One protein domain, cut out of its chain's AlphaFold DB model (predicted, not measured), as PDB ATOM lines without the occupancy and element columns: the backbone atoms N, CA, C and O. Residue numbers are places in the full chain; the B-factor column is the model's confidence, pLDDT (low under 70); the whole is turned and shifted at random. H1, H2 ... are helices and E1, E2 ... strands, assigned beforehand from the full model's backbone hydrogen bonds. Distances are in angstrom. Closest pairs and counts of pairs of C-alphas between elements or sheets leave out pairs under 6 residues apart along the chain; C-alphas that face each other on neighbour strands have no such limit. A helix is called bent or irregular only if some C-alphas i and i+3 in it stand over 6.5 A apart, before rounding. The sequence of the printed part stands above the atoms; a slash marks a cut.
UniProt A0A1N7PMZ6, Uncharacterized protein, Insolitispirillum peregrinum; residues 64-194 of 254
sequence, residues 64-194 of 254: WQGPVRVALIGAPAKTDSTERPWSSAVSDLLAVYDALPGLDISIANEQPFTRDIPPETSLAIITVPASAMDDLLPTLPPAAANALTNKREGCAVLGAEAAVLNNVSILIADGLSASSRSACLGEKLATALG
ATOM      1  N   TRP A  64      18.406 -16.533  26.479       97.38
ATOM      2  CA  TRP A  64      19.144 -17.673  27.004       97.38
ATOM      3  C   TRP A  64      18.441 -18.989  26.630       97.38
ATOM      4  O   TRP A  64      17.210 -19.044  26.527       97.38
ATOM      5  N   GLN A  65      19.230 -20.046  26.418       94.19
ATOM      6  CA  GLN A  65      18.736 -21.418  26.205       94.19
ATOM      7  C   GLN A  65      19.037 -22.359  27.380       94.19
ATOM      8  O   GLN A  65      18.439 -23.428  27.471       94.19
ATOM      9  N   GLY A  66      19.958 -21.975  28.262       93.19
ATOM     10  CA  GLY A  66      20.328 -22.731  29.454       93.19
ATOM     11  C   GLY A  66      20.230 -21.878  30.717       93.19
ATOM     12  O   GLY A  66      19.856 -20.704  30.632       93.19
ATOM     13  N   PRO A  67      20.573 -22.458  31.878       96.12
ATOM     14  CA  PRO A  67      20.584 -21.733  33.137       96.12
ATOM     15  C   PRO A  67      21.506 -20.517  33.101       96.12
ATOM     16  O   PRO A  67      22.628 -20.589  32.598       96.12
ATOM     17  N   VAL A  68      21.047 -19.426  33.701       97.94
ATOM     18  CA  VAL A  68      21.801 -18.188  33.862       97.94
ATOM     19  C   VAL A  68      22.433 -18.184  35.249       97.94
ATOM     20  O   VAL A  68      21.806 -17.878  36.262       97.94
ATOM     21  N   ARG A  69      23.710 -18.550  35.300       97.75
ATOM     22  CA  ARG A  69      24.553 -18.452  36.493       97.75
ATOM     23  C   ARG A  69      25.205 -17.077  36.544       97.75
ATOM     24  O   ARG A  69      25.982 -16.727  35.647       97.75
ATOM     25  N   VAL A  70      24.829 -16.305  37.562       98.38
ATOM     26  CA  VAL A  70      25.221 -14.907  37.748       98.38
ATOM     27  C   VAL A  70      26.418 -14.810  38.689       98.38
ATOM     28  O   VAL A  70      26.373 -15.349  39.795       98.38
ATOM     29  N   ALA A  71      27.461 -14.090  38.282       98.12
ATOM     30  CA  ALA A  71      28.550 -13.687  39.168       98.12
ATOM     31  C   ALA A  71      28.435 -12.204  39.520       98.12
ATOM     32  O   ALA A  71      28.273 -11.360  38.635       98.12
ATOM     33  N   LEU A  72      28.553 -11.885  40.807       98.00
ATOM     34  CA  LEU A  72      28.664 -10.515  41.298       98.00
ATOM     35  C   LEU A  72      30.141 -10.207  41.539       98.00
ATOM     36  O   LEU A  72      30.776 -10.822  42.391       98.00
ATOM     37  N   ILE A  73      30.696  -9.280  40.761       97.88
ATOM     38  CA  ILE A  73      32.118  -8.937  40.807       97.88
ATOM     39  C   ILE A  73      32.259  -7.492  41.272       97.88
ATOM     40  O   ILE A  73      31.867  -6.545  40.588       97.88
ATOM     41  N   GLY A  74      32.847  -7.328  42.450       95.38
ATOM     42  CA  GLY A  74      32.886  -6.058  43.152       95.38
ATOM     43  C   GLY A  74      31.538  -5.677  43.761       95.38
ATOM     44  O   GLY A  74      30.500  -6.297  43.535       95.38
ATOM     45  N   ALA A  75      31.572  -4.611  44.547       92.31
ATOM     46  CA  ALA A  75      30.399  -4.008  45.149       92.31
ATOM     47  C   ALA A  75      30.601  -2.490  45.211       92.31
ATOM     48  O   ALA A  75      31.750  -2.034  45.188       92.31
ATOM     49  N   PRO A  76      29.521  -1.702  45.296       90.19
ATOM     50  CA  PRO A  76      29.653  -0.259  45.361       90.19
ATOM     51  C   PRO A  76      30.377   0.209  46.630       90.19
ATOM     52  O   PRO A  76      30.049  -0.235  47.728       90.19
ATOM     53  N   ALA A  77      31.322   1.142  46.503       83.88
ATOM     54  CA  ALA A  77      32.113   1.673  47.614       83.88
ATOM     55  C   ALA A  77      31.308   2.606  48.528       83.88
ATOM     56  O   ALA A  77      31.651   2.787  49.697       83.88
ATOM     57  N   LYS A  78      30.244   3.222  47.998       69.00
ATOM     58  CA  LYS A  78      29.298   4.037  48.764       69.00
ATOM     59  C   LYS A  78      27.960   3.322  48.863       69.00
ATOM     60  O   LYS A  78      27.210   3.251  47.885       69.00
ATOM     61  N   THR A  79      27.668   2.864  50.069       68.69
ATOM     62  CA  THR A  79      26.329   2.483  50.504       68.69
ATOM     63  C   THR A  79      25.916   3.455  51.601       68.69
ATOM     64  O   THR A  79      26.638   3.598  52.591       68.69
ATOM     65  N   ASP A  80      24.791   4.154  51.443       69.75
ATOM     66  CA  ASP A  80      24.112   4.759  52.595       69.75
ATOM     67  C   ASP A  80      23.900   3.661  53.660       69.75
ATOM     68  O   ASP A  80      23.656   2.504  53.317       69.75
ATOM     69  N   SER A  81      24.009   3.973  54.952       69.56
ATOM     70  CA  SER A  81      23.783   2.978  56.014       69.56
ATOM     71  C   SER A  81      22.361   2.406  56.007       69.56
ATOM     72  O   SER A  81      22.103   1.382  56.636       69.56
ATOM     73  N   THR A  82      21.444   3.063  55.296       77.31
ATOM     74  CA  THR A  82      20.067   2.622  55.056       77.31
ATOM     75  C   THR A  82      19.884   1.836  53.754       77.31
ATOM     76  O   THR A  82      18.810   1.275  53.525       77.31
ATOM     77  N   GLU A  83      20.905   1.764  52.893       78.12
ATOM     78  CA  GLU A  83      20.849   0.973  51.667       78.12
ATOM     79  C   GLU A  83      20.913  -0.522  51.973       78.12
ATOM     80  O   GLU A  83      21.681  -0.998  52.811       78.12
ATOM     81  N   ARG A  84      20.104  -1.289  51.235       82.38
ATOM     82  CA  ARG A  84      20.197  -2.747  51.252       82.38
ATOM     83  C   ARG A  84      21.571  -3.192  50.737       82.38
ATOM     84  O   ARG A  84      22.096  -2.559  49.817       82.38
ATOM     85  N   PRO A  85      22.118  -4.309  51.255       89.38
ATOM     86  CA  PRO A  85      23.313  -4.920  50.691       89.38
ATOM     87  C   PRO A  85      23.173  -5.116  49.178       89.38
ATOM     88  O   PRO A  85      22.111  -5.517  48.697       89.38
ATOM     89  N   TRP A  86      24.245  -4.845  48.433       90.25
ATOM     90  CA  TRP A  86      24.239  -4.906  46.970       90.25
ATOM     91  C   TRP A  86      23.761  -6.262  46.437       90.25
ATOM     92  O   TRP A  86      22.871  -6.308  45.589       90.25
ATOM     93  N   SER A  87      24.272  -7.359  46.993       92.62
ATOM     94  CA  SER A  87      23.871  -8.717  46.619       92.62
ATOM     95  C   SER A  87      22.396  -9.006  46.897       92.62
ATOM     96  O   SER A  87      21.738  -9.637  46.074       92.62
ATOM     97  N   SER A  88      21.831  -8.467  47.984       91.69
ATOM     98  CA  SER A  88      20.390  -8.556  48.256       91.69
ATOM     99  C   SER A  88      19.574  -7.791  47.214       91.69
ATOM    100  O   SER A  88      18.603  -8.331  46.697       91.69
ATOM    101  N   ALA A  89      19.981  -6.569  46.855       90.06
ATOM    102  CA  ALA A  89      19.279  -5.778  45.843       90.06
ATOM    103  C   ALA A  89      19.298  -6.456  44.461       90.06
ATOM    104  O   ALA A  89      18.294  -6.435  43.749       90.06
ATOM    105  N   VAL A  90      20.424  -7.077  44.094       94.75
ATOM    106  CA  VAL A  90      20.531  -7.867  42.862       94.75
ATOM    107  C   VAL A  90      19.671  -9.128  42.946       94.75
ATOM    108  O   VAL A  90      18.909  -9.394  42.020       94.75
ATOM    109  N   SER A  91      19.736  -9.871  44.054       95.62
ATOM    110  CA  SER A  91      18.933 -11.080  44.270       95.62
ATOM    111  C   SER A  91      17.434 -10.808  44.137       95.62
ATOM    112  O   SER A  91      16.737 -11.559  43.461       95.62
ATOM    113  N   ASP A  92      16.940  -9.721  44.732       92.31
ATOM    114  CA  ASP A  92      15.524  -9.348  44.666       92.31
ATOM    115  C   ASP A  92      15.078  -9.081  43.224       92.31
ATOM    116  O   ASP A  92      13.982  -9.468  42.818       92.31
ATOM    117  N   LEU A  93      15.935  -8.438  42.428       92.81
ATOM    118  CA  LEU A  93      15.645  -8.170  41.026       92.81
ATOM    119  C   LEU A  93      15.697  -9.451  40.178       92.81
ATOM    120  O   LEU A  93      14.838  -9.641  39.320       92.81
ATOM    121  N   LEU A  94      16.662 -10.342  40.425       96.44
ATOM    122  CA  LEU A  94      16.752 -11.634  39.735       96.44
ATOM    123  C   LEU A  94      15.533 -12.516  40.029       96.44
ATOM    124  O   LEU A  94      15.012 -13.139  39.108       96.44
ATOM    125  N   ALA A  95      15.016 -12.492  41.261       95.12
ATOM    126  CA  ALA A  95      13.815 -13.232  41.646       95.12
ATOM    127  C   ALA A  95      12.572 -12.837  40.821       95.12
ATOM    128  O   ALA A  95      11.684 -13.661  40.600       95.12
ATOM    129  N   VAL A  96      12.509 -11.598  40.315       94.31
ATOM    130  CA  VAL A  96      11.438 -11.171  39.397       94.31
ATOM    131  C   VAL A  96      11.483 -11.971  38.097       94.31
ATOM    132  O   VAL A  96      10.435 -12.390  37.604       94.31
ATOM    133  N   TYR A  97      12.681 -12.189  37.554       96.00
ATOM    134  CA  TYR A  97      12.896 -12.907  36.298       96.00
ATOM    135  C   TYR A  97      12.862 -14.427  36.468       96.00
ATOM    136  O   TYR A  97      12.319 -15.099  35.599       96.00
ATOM    137  N   ASP A  98      13.350 -14.961  37.589       95.62
ATOM    138  CA  ASP A  98      13.283 -16.396  37.917       95.62
ATOM    139  C   ASP A  98      11.833 -16.912  38.016       95.62
ATOM    140  O   ASP A  98      11.531 -18.076  37.771       95.62
ATOM    141  N   ALA A  99      10.876 -16.015  38.282       92.75
ATOM    142  CA  ALA A  99       9.450 -16.336  38.251       92.75
ATOM    143  C   ALA A  99       8.873 -16.557  36.830       92.75
ATOM    144  O   ALA A  99       7.674 -16.863  36.695       92.75
ATOM    145  N   LEU A 100       9.669 -16.356  35.769       94.12
ATOM    146  CA  LEU A 100       9.281 -16.617  34.384       94.12
ATOM    147  C   LEU A 100       9.514 -18.093  34.020       94.12
ATOM    148  O   LEU A 100      10.614 -18.611  34.193       94.12
ATOM    149  N   PRO A 101       8.516 -18.783  33.440       92.56
ATOM    150  CA  PRO A 101       8.718 -20.137  32.939       92.56
ATOM    151  C   PRO A 101       9.812 -20.183  31.866       92.56
ATOM    152  O   PRO A 101       9.820 -19.358  30.953       92.56
ATOM    153  N   GLY A 102      10.690 -21.185  31.937       91.75
ATOM    154  CA  GLY A 102      11.744 -21.397  30.938       91.75
ATOM    155  C   GLY A 102      13.014 -20.566  31.146       91.75
ATOM    156  O   GLY A 102      13.897 -20.621  30.290       91.75
ATOM    157  N   LEU A 103      13.120 -19.836  32.260       94.88
ATOM    158  CA  LEU A 103      14.328 -19.143  32.699       94.88
ATOM    159  C   LEU A 103      14.707 -19.637  34.105       94.88
ATOM    160  O   LEU A 103      13.946 -19.445  35.041       94.88
ATOM    161  N   ASP A 104      15.862 -20.296  34.234       95.94
ATOM    162  CA  ASP A 104      16.500 -20.636  35.521       95.94
ATOM    163  C   ASP A 104      17.624 -19.628  35.723       95.94
ATOM    164  O   ASP A 104      18.576 -19.625  34.936       95.94
ATOM    165  N   ILE A 105      17.497 -18.741  36.709       97.44
ATOM    166  CA  ILE A 105      18.500 -17.713  36.974       97.44
ATOM    167  C   ILE A 105      18.849 -17.649  38.453       97.44
ATOM    168  O   ILE A 105      17.998 -17.483  39.319       97.44
ATOM    169  N   SER A 106      20.142 -17.730  38.757       96.06
ATOM    170  CA  SER A 106      20.610 -17.710  40.139       96.06
ATOM    171  C   SER A 106      21.984 -17.071  40.267       96.06
ATOM    172  O   SER A 106      22.831 -17.183  39.378       96.06
ATOM    173  N   ILE A 107      22.244 -16.459  41.421       96.88
ATOM    174  CA  ILE A 107      23.603 -16.069  41.806       96.88
ATOM    175  C   ILE A 107      24.397 -17.348  42.089       96.88
ATOM    176  O   ILE A 107      23.952 -18.201  42.854       96.88
ATOM    177  N   ALA A 108      25.546 -17.491  41.438       96.38
ATOM    178  CA  ALA A 108      26.459 -18.620  41.601       96.38
ATOM    179  C   ALA A 108      27.757 -18.218  42.315       96.38
ATOM    180  O   ALA A 108      28.362 -19.046  42.992       96.38
ATOM    181  N   ASN A 109      28.178 -16.956  42.179       94.69
ATOM    182  CA  ASN A 109      29.436 -16.461  42.724       94.69
ATOM    183  C   ASN A 109      29.304 -14.991  43.166       94.69
ATOM    184  O   ASN A 109      28.615 -14.201  42.516       94.69
ATOM    185  N   GLU A 110      29.981 -14.629  44.253       95.56
ATOM    186  CA  GLU A 110      30.192 -13.245  44.679       95.56
ATOM    187  C   GLU A 110      31.660 -13.078  45.084       95.56
ATOM    188  O   GLU A 110      32.171 -13.822  45.925       95.56
ATOM    189  N   GLN A 111      32.344 -12.106  44.482       95.31
ATOM    190  CA  GLN A 111      33.768 -11.866  44.709       95.31
ATOM    191  C   GLN A 111      34.117 -10.373  44.649       95.31
ATOM    192  O   GLN A 111      33.400  -9.591  44.020       95.31
ATOM    193  N   PRO A 112      35.232  -9.936  45.270       95.12
ATOM    194  CA  PRO A 112      35.759  -8.587  45.083       95.12
ATOM    195  C   PRO A 112      36.043  -8.269  43.611       95.12
ATOM    196  O   PRO A 112      36.150  -9.166  42.774       95.12
ATOM    197  N   PHE A 113      36.200  -6.982  43.291       95.38
ATOM    198  CA  PHE A 113      36.510  -6.581  41.922       95.38
ATOM    199  C   PHE A 113      37.826  -7.215  41.450       95.38
ATOM    200  O   PHE A 113      38.884  -7.015  42.046       95.38
ATOM    201  N   THR A 114      37.738  -7.942  40.342       93.31
ATOM    202  CA  THR A 114      38.850  -8.482  39.561       93.31
ATOM    203  C   THR A 114      38.449  -8.445  38.086       93.31
ATOM    204  O   THR A 114      37.267  -8.317  37.762       93.31
ATOM    205  N   ARG A 115      39.426  -8.535  37.180       87.50
ATOM    206  CA  ARG A 115      39.154  -8.685  35.740       87.50
ATOM    207  C   ARG A 115      38.791 -10.123  35.370       87.50
ATOM    208  O   ARG A 115      38.233 -10.343  34.300       87.50
ATOM    209  N   ASP A 116      39.090 -11.076  36.248       91.75
ATOM    210  CA  ASP A 116      38.862 -12.492  35.996       91.75
ATOM    211  C   ASP A 116      37.400 -12.857  36.267       91.75
ATOM    212  O   ASP A 116      36.903 -12.754  37.393       91.75
ATOM    213  N   ILE A 117      36.706 -13.295  35.220       91.81
ATOM    214  CA  ILE A 117      35.342 -13.811  35.317       91.81
ATOM    215  C   ILE A 117      35.423 -15.307  35.667       91.81
ATOM    216  O   ILE A 117      36.123 -16.041  34.964       91.81
ATOM    217  N   PRO A 118      34.728 -15.786  36.719       92.75
ATOM    218  CA  PRO A 118      34.724 -17.206  37.063       92.75
ATOM    219  C   PRO A 118      34.218 -18.067  35.890       92.75
ATOM    220  O   PRO A 118      33.247 -17.674  35.240       92.75
ATOM    221  N   PRO A 119      34.825 -19.233  35.609       88.31
ATOM    222  CA  PRO A 119      34.559 -20.012  34.394       88.31
ATOM    223  C   PRO A 119      33.124 -20.555  34.286       88.31
ATOM    224  O   PRO A 119      32.631 -20.768  33.183       88.31
ATOM    225  N   GLU A 120      32.437 -20.766  35.407       87.69
ATOM    226  CA  GLU A 120      31.028 -21.173  35.470       87.69
ATOM    227  C   GLU A 120      30.030 -20.013  35.290       87.69
ATOM    228  O   GLU A 120      28.813 -20.220  35.328       87.69
ATOM    229  N   THR A 121      30.529 -18.789  35.109       93.56
ATOM    230  CA  THR A 121      29.706 -17.591  34.948       93.56
ATOM    231  C   THR A 121      29.167 -17.502  33.535       93.56
ATOM    232  O   THR A 121      29.913 -17.501  32.563       93.56
ATOM    233  N   SER A 122      27.857 -17.322  33.440       96.19
ATOM    234  CA  SER A 122      27.189 -17.011  32.178       96.19
ATOM    235  C   SER A 122      26.871 -15.513  32.071       96.19
ATOM    236  O   SER A 122      27.083 -14.894  31.027       96.19
ATOM    237  N   LEU A 123      26.456 -14.897  33.185       98.25
ATOM    238  CA  LEU A 123      26.168 -13.471  33.304       98.25
ATOM    239  C   LEU A 123      27.028 -12.857  34.413       98.25
ATOM    240  O   LEU A 123      26.890 -13.222  35.576       98.25
ATOM    241  N   ALA A 124      27.889 -11.900  34.082       98.25
ATOM    242  CA  ALA A 124      28.658 -11.156  35.079       98.25
ATOM    243  C   ALA A 124      28.020  -9.787  35.346       98.25
ATOM    244  O   ALA A 124      27.718  -9.046  34.413       98.25
ATOM    245  N   ILE A 125      27.848  -9.422  36.615       98.25
ATOM    246  CA  ILE A 125      27.467  -8.074  37.047       98.25
ATOM    247  C   ILE A 125      28.669  -7.478  37.766       98.25
ATOM    248  O   ILE A 125      29.015  -7.896  38.870       98.25
ATOM    249  N   ILE A 126      29.319  -6.515  37.119       98.00
ATOM    250  CA  ILE A 126      30.628  -6.005  37.511       98.00
ATOM    251  C   ILE A 126      30.490  -4.549  37.943       98.00
ATOM    252  O   ILE A 126      30.196  -3.672  37.129       98.00
ATOM    253  N   THR A 127      30.744  -4.279  39.222       97.25
ATOM    254  CA  THR A 127      30.885  -2.905  39.717       97.25
ATOM    255  C   THR A 127      32.333  -2.467  39.535       97.25
ATOM    256  O   THR A 127      33.233  -2.991  40.188       97.25
ATOM    257  N   VAL A 128      32.564  -1.520  38.628       96.88
ATOM    258  CA  VAL A 128      33.891  -1.046  38.229       96.88
ATOM    259  C   VAL A 128      34.317   0.117  39.134       96.88
ATOM    260  O   VAL A 128      33.709   1.194  39.058       96.88
ATOM    261  N   PRO A 129      35.360  -0.049  39.971       95.56
ATOM    262  CA  PRO A 129      35.871   1.031  40.801       95.56
ATOM    263  C   PRO A 129      36.567   2.089  39.941       95.56
ATOM    264  O   PRO A 129      37.162   1.784  38.905       95.56
ATOM    265  N   ALA A 130      36.556   3.340  40.405       93.19
ATOM    266  CA  ALA A 130      37.171   4.455  39.679       93.19
ATOM    267  C   ALA A 130      38.659   4.217  39.359       93.19
ATOM    268  O   ALA A 130      39.120   4.589  38.286       93.19
ATOM    269  N   SER A 131      39.390   3.543  40.254       94.00
ATOM    270  CA  SER A 131      40.809   3.211  40.076       94.00
ATOM    271  C   SER A 131      41.093   2.212  38.952       94.00
ATOM    272  O   SER A 131      42.232   2.125  38.513       94.00
ATOM    273  N   ALA A 132      40.092   1.454  38.495       95.81
ATOM    274  CA  ALA A 132      40.239   0.486  37.408       95.81
ATOM    275  C   ALA A 132      39.747   1.023  36.054       95.81
ATOM    276  O   ALA A 132      39.872   0.332  35.043       95.81
ATOM    277  N   MET A 133      39.164   2.226  36.026       94.75
ATOM    278  CA  MET A 133      38.493   2.753  34.839       94.75
ATOM    279  C   MET A 133      39.482   3.035  33.700       94.75
ATOM    280  O   MET A 133      39.259   2.572  32.584       94.75
ATOM    281  N   ASP A 134      40.596   3.714  33.986       95.06
ATOM    282  CA  ASP A 134      41.588   4.105  32.969       95.06
ATOM    283  C   ASP A 134      42.201   2.898  32.243       95.06
ATOM    284  O   ASP A 134      42.460   2.955  31.043       95.06
ATOM    285  N   ASP A 135      42.353   1.776  32.950       94.88
ATOM    286  CA  ASP A 135      42.857   0.527  32.381       94.88
ATOM    287  C   ASP A 135      41.788  -0.268  31.619       94.88
ATOM    288  O   ASP A 135      42.109  -1.006  30.685       94.88
ATOM    289  N   LEU A 136      40.525  -0.185  32.049       95.12
ATOM    290  CA  LEU A 136      39.427  -0.956  31.470       95.12
ATOM    291  C   LEU A 136      38.945  -0.330  30.161       95.12
ATOM    292  O   LEU A 136      38.755  -1.048  29.181       95.12
ATOM    293  N   LEU A 137      38.760   0.993  30.126       96.19
ATOM    294  CA  LEU A 137      38.146   1.697  28.995       96.19
ATOM    295  C   LEU A 137      38.789   1.383  27.632       96.19
ATOM    296  O   LEU A 137      38.030   1.144  26.693       96.19
ATOM    297  N   PRO A 138      40.129   1.305  27.486       97.06
ATOM    298  CA  PRO A 138      40.760   0.988  26.202       97.06
ATOM    299  C   PRO A 138      40.450  -0.418  25.672       97.06
ATOM    300  O   PRO A 138      40.631  -0.674  24.486       97.06
ATOM    301  N   THR A 139      40.006  -1.334  26.537       95.31
ATOM    302  CA  THR A 139      39.659  -2.715  26.164       95.31
ATOM    303  C   THR A 139      38.196  -2.880  25.756       95.31
ATOM    304  O   THR A 139      37.819  -3.922  25.221       95.31
ATOM    305  N   LEU A 140      37.360  -1.867  26.003       96.00
ATOM    306  CA  LEU A 140      35.930  -1.922  25.732       96.00
ATOM    307  C   LEU A 140      35.609  -1.459  24.304       96.00
ATOM    308  O   LEU A 140      36.272  -0.567  23.769       96.00
ATOM    309  N   PRO A 141      34.525  -1.976  23.697       95.62
ATOM    310  CA  PRO A 141      33.953  -1.363  22.508       95.62
ATOM    311  C   PRO A 141      33.643   0.127  22.748       95.62
ATOM    312  O   PRO A 141      33.165   0.472  23.835       95.62
ATOM    313  N   PRO A 142      33.816   1.017  21.749       95.25
ATOM    314  CA  PRO A 142      33.640   2.459  21.940       95.25
ATOM    315  C   PRO A 142      32.281   2.858  22.533       95.25
ATOM    316  O   PRO A 142      32.213   3.730  23.394       95.25
ATOM    317  N   ALA A 143      31.196   2.195  22.117       92.50
ATOM    318  CA  ALA A 143      29.860   2.453  22.654       92.50
ATOM    319  C   ALA A 143      29.768   2.144  24.159       92.50
ATOM    320  O   ALA A 143      29.229   2.946  24.918       92.50
ATOM    321  N   ALA A 144      30.352   1.027  24.601       95.62
ATOM    322  CA  ALA A 144      30.374   0.641  26.007       95.62
ATOM    323  C   ALA A 144      31.273   1.565  26.843       95.62
ATOM    324  O   ALA A 144      30.869   1.986  27.925       95.62
ATOM    325  N   ALA A 145      32.453   1.936  26.329       96.69
ATOM    326  CA  ALA A 145      33.342   2.895  26.988       96.69
ATOM    327  C   ALA A 145      32.663   4.265  27.185       96.69
ATOM    328  O   ALA A 145      32.729   4.859  28.266       96.69
ATOM    329  N   ASN A 146      31.951   4.747  26.160       95.81
ATOM    330  CA  ASN A 146      31.201   6.002  26.223       95.81
ATOM    331  C   ASN A 146      30.040   5.929  27.228       95.81
ATOM    332  O   ASN A 146      29.878   6.841  28.037       95.81
ATOM    333  N   ALA A 147      29.262   4.844  27.220       94.94
ATOM    334  CA  ALA A 147      28.156   4.652  28.161       94.94
ATOM    335  C   ALA A 147      28.645   4.577  29.621       94.94
ATOM    336  O   ALA A 147      28.067   5.194  30.518       94.94
ATOM    337  N   LEU A 148      29.764   3.882  29.861       95.56
ATOM    338  CA  LEU A 148      30.339   3.709  31.197       95.56
ATOM    339  C   LEU A 148      30.932   5.011  31.768       95.56
ATOM    340  O   LEU A 148      30.859   5.242  32.974       95.56
ATOM    341  N   THR A 149      31.487   5.884  30.919       94.50
ATOM    342  CA  THR A 149      32.033   7.197  31.332       94.50
ATOM    343  C   THR A 149      30.986   8.306  31.404       94.50
ATOM    344  O   THR A 149      31.199   9.327  32.068       94.50
ATOM    345  N   ASN A 150      29.834   8.128  30.754       91.38
ATOM    346  CA  ASN A 150      28.736   9.079  30.819       91.38
ATOM    347  C   ASN A 150      28.143   9.105  32.234       91.38
ATOM    348  O   ASN A 150      27.476   8.171  32.657       91.38
ATOM    349  N   LYS A 151      28.295  10.226  32.949       82.62
ATOM    350  CA  LYS A 151      27.785  10.400  34.323       82.62
ATOM    351  C   LYS A 151      26.267  10.227  34.478       82.62
ATOM    352  O   LYS A 151      25.798  10.122  35.606       82.62
ATOM    353  N   ARG A 152      25.500  10.272  33.383       81.69
ATOM    354  CA  ARG A 152      24.047  10.036  33.391       81.69
ATOM    355  C   ARG A 152      23.681   8.563  33.220       81.69
ATOM    356  O   ARG A 152      22.655   8.159  33.748       81.69
ATOM    357  N   GLU A 153      24.486   7.801  32.482       86.94
ATOM    358  CA  GLU A 153      24.253   6.374  32.223       86.94
ATOM    359  C   GLU A 153      25.078   5.530  33.194       86.94
ATOM    360  O   GLU A 153      24.527   4.802  34.016       86.94
ATOM    361  N   GLY A 154      26.404   5.677  33.132       94.06
ATOM    362  CA  GLY A 154      27.365   5.053  34.031       94.06
ATOM    363  C   GLY A 154      27.382   3.538  33.953       94.06
ATOM    364  O   GLY A 154      27.833   2.891  34.897       94.06
ATOM    365  N   CYS A 155      26.862   2.960  32.872       96.38
ATOM    366  CA  CYS A 155      26.833   1.525  32.709       96.38
ATOM    367  C   CYS A 155      26.649   1.059  31.276       96.38
ATOM    368  O   CYS A 155      26.087   1.753  30.432       96.38
ATOM    369  N   ALA A 156      27.105  -0.161  31.028       96.69
ATOM    370  CA  ALA A 156      27.109  -0.784  29.718       96.69
ATOM    371  C   ALA A 156      26.759  -2.270  29.822       96.69
ATOM    372  O   ALA A 156      26.905  -2.886  30.878       96.69
ATOM    373  N   VAL A 157      26.321  -2.839  28.703       96.62
ATOM    374  CA  VAL A 157      26.135  -4.282  28.529       96.62
ATOM    375  C   VAL A 157      27.030  -4.723  27.382       96.62
ATOM    376  O   VAL A 157      27.129  -4.018  26.381       96.62
ATOM    377  N   LEU A 158      27.681  -5.870  27.540       96.38
ATOM    378  CA  LEU A 158      28.519  -6.503  26.528       96.38
ATOM    379  C   LEU A 158      27.969  -7.892  26.209       96.38
ATOM    380  O   LEU A 158      27.623  -8.626  27.135       96.38
ATOM    381  N   GLY A 159      27.936  -8.268  24.930       94.12
ATOM    382  CA  GLY A 159      27.594  -9.626  24.493       94.12
ATOM    383  C   GLY A 159      26.092  -9.922  24.428       94.12
ATOM    384  O   GLY A 159      25.705 -11.076  24.255       94.12
ATOM    385  N   ALA A 160      25.233  -8.906  24.557       94.12
ATOM    386  CA  ALA A 160      23.771  -9.044  24.496       94.12
ATOM    387  C   ALA A 160      23.184  -8.873  23.079       94.12
ATOM    388  O   ALA A 160      21.962  -8.783  22.899       94.12
ATOM    389  N   GLU A 161      24.047  -8.801  22.071       90.44
ATOM    390  CA  GLU A 161      23.694  -8.642  20.665       90.44
ATOM    391  C   GLU A 161      23.384  -9.989  20.003       90.44
ATOM    392  O   GLU A 161      22.597 -10.041  19.061       90.44
ATOM    393  N   ALA A 162      23.969 -11.091  20.477       91.69
ATOM    394  CA  ALA A 162      23.796 -12.412  19.878       91.69
ATOM    395  C   ALA A 162      22.357 -12.938  20.017       91.69
ATOM    396  O   ALA A 162      21.656 -12.644  20.984       91.69
ATOM    397  N   ALA A 163      21.923 -13.762  19.056       93.56
ATOM    398  CA  ALA A 163      20.635 -14.452  19.130       93.56
ATOM    399  C   ALA A 163      20.571 -15.370  20.361       93.56
ATOM    400  O   ALA A 163      19.651 -15.271  21.170       93.56
ATOM    401  N   VAL A 164      21.580 -16.230  20.519       96.06
ATOM    402  CA  VAL A 164      21.755 -17.068  21.709       96.06
ATOM    403  C   VAL A 164      22.658 -16.337  22.692       96.06
ATOM    404  O   VAL A 164      23.814 -16.056  22.378       96.06
ATOM    405  N   LEU A 165      22.135 -16.057  23.881       96.06
ATOM    406  CA  LEU A 165      22.891 -15.432  24.962       96.06
ATOM    407  C   LEU A 165      23.634 -16.513  25.756       96.06
ATOM    408  O   LEU A 165      23.039 -17.530  26.121       96.06
ATOM    409  N   ASN A 166      24.936 -16.320  25.979       92.88
ATOM    410  CA  ASN A 166      25.776 -17.281  26.704       92.88
ATOM    411  C   ASN A 166      26.915 -16.655  27.534       92.88
ATOM    412  O   ASN A 166      27.337 -17.270  28.505       92.88
ATOM    413  N   ASN A 167      27.395 -15.457  27.181       94.19
ATOM    414  CA  ASN A 167      28.474 -14.750  27.878       94.19
ATOM    415  C   ASN A 167      28.181 -13.248  27.872       94.19
ATOM    416  O   ASN A 167      28.630 -12.518  26.987       94.19
ATOM    417  N   VAL A 168      27.378 -12.797  28.831       97.62
ATOM    418  CA  VAL A 168      26.944 -11.398  28.907       97.62
ATOM    419  C   VAL A 168      27.563 -10.746  30.133       97.62
ATOM    420  O   VAL A 168      27.656 -11.355  31.196       97.62
ATOM    421  N   SER A 169      28.002  -9.498  30.005       98.00
ATOM    422  CA  SER A 169      28.533  -8.726  31.132       98.00
ATOM    423  C   SER A 169      27.820  -7.392  31.259       98.00
ATOM    424  O   SER A 169      27.673  -6.665  30.280       98.00
ATOM    425  N   ILE A 170      27.405  -7.062  32.477       98.19
ATOM    426  CA  ILE A 170      26.888  -5.755  32.865       98.19
ATOM    427  C   ILE A 170      28.006  -5.031  33.606       98.19
ATOM    428  O   ILE A 170      28.474  -5.504  34.639       98.19
ATOM    429  N   LEU A 171      28.424  -3.883  33.087       98.06
ATOM    430  CA  LEU A 171      29.415  -3.018  33.719       98.06
ATOM    431  C   LEU A 171      28.701  -1.837  34.361       98.06
ATOM    432  O   LEU A 171      27.940  -1.154  33.682       98.06
ATOM    433  N   ILE A 172      28.964  -1.577  35.637       97.31
ATOM    434  CA  ILE A 172      28.365  -0.477  36.398       97.31
ATOM    435  C   ILE A 172      29.487   0.339  37.030       97.31
ATOM    436  O   ILE A 172      30.284  -0.191  37.796       97.31
ATOM    437  N   ALA A 173      29.552   1.635  36.740       96.50
ATOM    438  CA  ALA A 173      30.510   2.525  37.376       96.50
ATOM    439  C   ALA A 173      30.153   2.728  38.858       96.50
ATOM    440  O   ALA A 173      29.031   3.104  39.202       96.50
ATOM    441  N   ASP A 174      31.133   2.549  39.743       93.25
ATOM    442  CA  ASP A 174      30.956   2.694  41.195       93.25
ATOM    443  C   ASP A 174      30.549   4.123  41.627       93.25
ATOM    444  O   ASP A 174      29.874   4.337  42.629       93.25
ATOM    445  N   GLY A 175      30.895   5.136  40.827       88.62
ATOM    446  CA  GLY A 175      30.601   6.542  41.125       88.62
ATOM    447  C   GLY A 175      29.124   6.957  41.038       88.62
ATOM    448  O   GLY A 175      28.826   8.136  41.252       88.62
ATOM    449  N   LEU A 176      28.207   6.047  40.694       89.88
ATOM    450  CA  LEU A 176      26.782   6.351  40.550       89.88
ATOM    451  C   LEU A 176      26.076   6.552  41.897       89.88
ATOM    452  O   LEU A 176      26.399   5.917  42.900       89.88
ATOM    453  N   SER A 177      25.046   7.408  41.908       88.44
ATOM    454  CA  SER A 177      24.107   7.458  43.036       88.44
ATOM    455  C   SER A 177      23.363   6.127  43.158       88.44
ATOM    456  O   SER A 177      23.150   5.446  42.155       88.44
ATOM    457  N   ALA A 178      22.882   5.789  44.355       86.75
ATOM    458  CA  ALA A 178      22.108   4.566  44.571       86.75
ATOM    459  C   ALA A 178      20.908   4.444  43.621       86.75
ATOM    460  O   ALA A 178      20.710   3.403  43.003       86.75
ATOM    461  N   SER A 179      20.166   5.539  43.423       85.75
ATOM    462  CA  SER A 179      19.047   5.591  42.476       85.75
ATOM    463  C   SER A 179      19.471   5.306  41.032       85.75
ATOM    464  O   SER A 179      18.828   4.504  40.357       85.75
ATOM    465  N   SER A 180      20.563   5.921  40.565       88.88
ATOM    466  CA  SER A 180      21.068   5.737  39.198       88.88
ATOM    467  C   SER A 180      21.602   4.321  39.000       88.88
ATOM    468  O   SER A 180      21.343   3.698  37.977       88.88
ATOM    469  N   ARG A 181      22.280   3.778  40.013       90.69
ATOM    470  CA  ARG A 181      22.781   2.404  40.034       90.69
ATOM    471  C   ARG A 181      21.645   1.383  39.963       90.69
ATOM    472  O   ARG A 181      21.724   0.457  39.165       90.69
ATOM    473  N   SER A 182      20.579   1.559  40.744       88.50
ATOM    474  CA  SER A 182      19.403   0.681  40.690       88.50
ATOM    475  C   SER A 182      18.667   0.768  39.352       88.50
ATOM    476  O   SER A 182      18.295  -0.265  38.802       88.50
ATOM    477  N   ALA A 183      18.481   1.978  38.809       88.81
ATOM    478  CA  ALA A 183      17.860   2.167  37.498       88.81
ATOM    479  C   ALA A 183      18.685   1.498  36.389       88.81
ATOM    480  O   ALA A 183      18.148   0.732  35.590       88.81
ATOM    481  N   CYS A 184      19.999   1.725  36.406       91.88
ATOM    482  CA  CYS A 184      20.932   1.077  35.502       91.88
ATOM    483  C   CYS A 184      20.855  -0.454  35.609       91.88
ATOM    484  O   CYS A 184      20.690  -1.126  34.592       91.88
ATOM    485  N   LEU A 185      20.944  -1.014  36.821       92.94
ATOM    486  CA  LEU A 185      20.877  -2.459  37.032       92.94
ATOM    487  C   LEU A 185      19.588  -3.044  36.438       92.94
ATOM    488  O   LEU A 185      19.655  -4.050  35.740       92.94
ATOM    489  N   GLY A 186      18.440  -2.400  36.668       92.88
ATOM    490  CA  GLY A 186      17.148  -2.814  36.115       92.88
ATOM    491  C   GLY A 186      17.153  -2.913  34.589       92.88
ATOM    492  O   GLY A 186      16.844  -3.965  34.030       92.88
ATOM    493  N   GLU A 187      17.542  -1.828  33.921       92.81
ATOM    494  CA  GLU A 187      17.563  -1.742  32.457       92.81
ATOM    495  C   GLU A 187      18.602  -2.688  31.834       92.81
ATOM    496  O   GLU A 187      18.332  -3.397  30.857       92.81
ATOM    497  N   LYS A 188      19.813  -2.722  32.400       96.06
ATOM    498  CA  LYS A 188      20.907  -3.527  31.853       96.06
ATOM    499  C   LYS A 188      20.701  -5.012  32.111       96.06
ATOM    500  O   LYS A 188      21.041  -5.806  31.240       96.06
ATOM    501  N   LEU A 189      20.074  -5.393  33.225       96.75
ATOM    502  CA  LEU A 189      19.669  -6.777  33.454       96.75
ATOM    503  C   LEU A 189      18.581  -7.211  32.472       96.75
ATOM    504  O   LEU A 189      18.708  -8.280  31.884       96.75
ATOM    505  N   ALA A 190      17.566  -6.376  32.223       96.25
ATOM    506  CA  ALA A 190      16.568  -6.664  31.192       96.25
ATOM    507  C   ALA A 190      17.245  -6.921  29.832       96.25
ATOM    508  O   ALA A 190      17.003  -7.948  29.199       96.25
ATOM    509  N   THR A 191      18.171  -6.038  29.444       95.62
ATOM    510  CA  THR A 191      18.969  -6.162  28.212       95.62
ATOM    511  C   THR A 191      19.789  -7.447  28.177       95.62
ATOM    512  O   THR A 191      19.778  -8.163  27.175       95.62
ATOM    513  N   ALA A 192      20.471  -7.768  29.276       97.06
ATOM    514  CA  ALA A 192      21.289  -8.967  29.404       97.06
ATOM    515  C   ALA A 192      20.474 -10.266  29.368       97.06
ATOM    516  O   ALA A 192      21.012 -11.324  29.054       97.06
ATOM    517  N   LEU A 193      19.175 -10.190  29.655       97.19
ATOM    518  CA  LEU A 193      18.221 -11.288  29.539       97.19
ATOM    519  C   LEU A 193      17.459 -11.275  28.206       97.19
ATOM    520  O   LEU A 193      16.505 -12.031  28.040       97.19
ATOM    521  N   GLY A 194      17.872 -10.448  27.243       95.81
ATOM    522  CA  GLY A 194      17.284 -10.405  25.902       95.81
ATOM    523  C   GLY A 194      16.036  -9.530  25.773       95.81
ATOM    524  O   GLY A 194      15.474  -9.429  24.684       95.81
TER     525      GLY A 194
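Overview. This is residues 64 to 194 of the 254 residues of an uncharacterized protein of Insolitispirillum peregrinum (UniProt A0A1N7PMZ6). A five-strand twisted sheet forms the core, with helices H1 and H4 side by side along its strands on one face and the shorter H3 on the other, over the edge strand E4. H2 is near H3 at the end of the sheet, and the loop of residues 74 to 85 reaches well out from the body. The printed part has 131 residues, with four named helices and five named strands in the order E1, H1, E2, E3, H2, H3, E4, E5, H4. The sheet's order is E2, E1, E3, E5, E4, mixed, and the class is mixed, helices and strands. The whole is compact, with a radius of gyration of the C-alphas of 13.9 A and spans of 38 by 36 by 25 A.

Along the chain. E1, residues 68 to 73, begins at C-alpha 68 (21.801, -18.188, 33.862). H1 is residues 86 to 98, 18.3 A long, and E2 is residues 105 to 111, 18.1 A. E3 is residues 123 to 128. H2, residues 130 to 139, is irregular: C-alphas 131 and 134 are 7.2 A apart. H3 is residues 142 to 149, E4 residues 155 to 158 and E5 residues 168 to 173, 16.7 A. H4, residues 178 to 192, is 20.3 A long and ends at C-alpha 192 (21.289, -8.967, 29.404).

Arrangement. The sheet is twisted, with C-alphas up to 4.4 A off its best plane. E2 and E1 are parallel, with N 108 and O 70 at 2.8 A. E1 and E3 are parallel, with N 125 and O 71 at 2.8 A. E3 and E5 are parallel, with N 126 and O 170 at 2.8 A. E4 and E5 form an antiparallel hairpin, with N 158 and O 169 at 2.9 A. E1, H1 and E2 are a strand-helix-strand unit, two parallel neighbour strands joined through a helix, with a right-handed crossover. The sheet has helices on both faces, three layers: H1 and H4 on one face, each at a height of 9.0 A over the sheet, and H3 on the opposite face at 7.5 A. H1 lies over E2 and E1; the closest C-alphas of H1 and E2 are those of Asp 98 and Ile 105, 5.5 A apart. H4 lies over E5 and E4. H2 is only just not on the sheet, with 4 pairs of C-alphas within 10 A. In H3 and H4 every O i to N i+4 pair is within hydrogen-bond range; H1 has 7 of 9, and H2 2 of 6, with 3 of 7 O i to N i+3 pairs.

Size, cuts and confidence. The C-alphas farthest apart, of Ser 81 and Ala 163, are 40.9 A apart. The printed part has no cut. The links E1 to H1 and E2 to E3 are long. The mean pLDDT of the printed part is 92.9, and residues 78 to 81 are under 70.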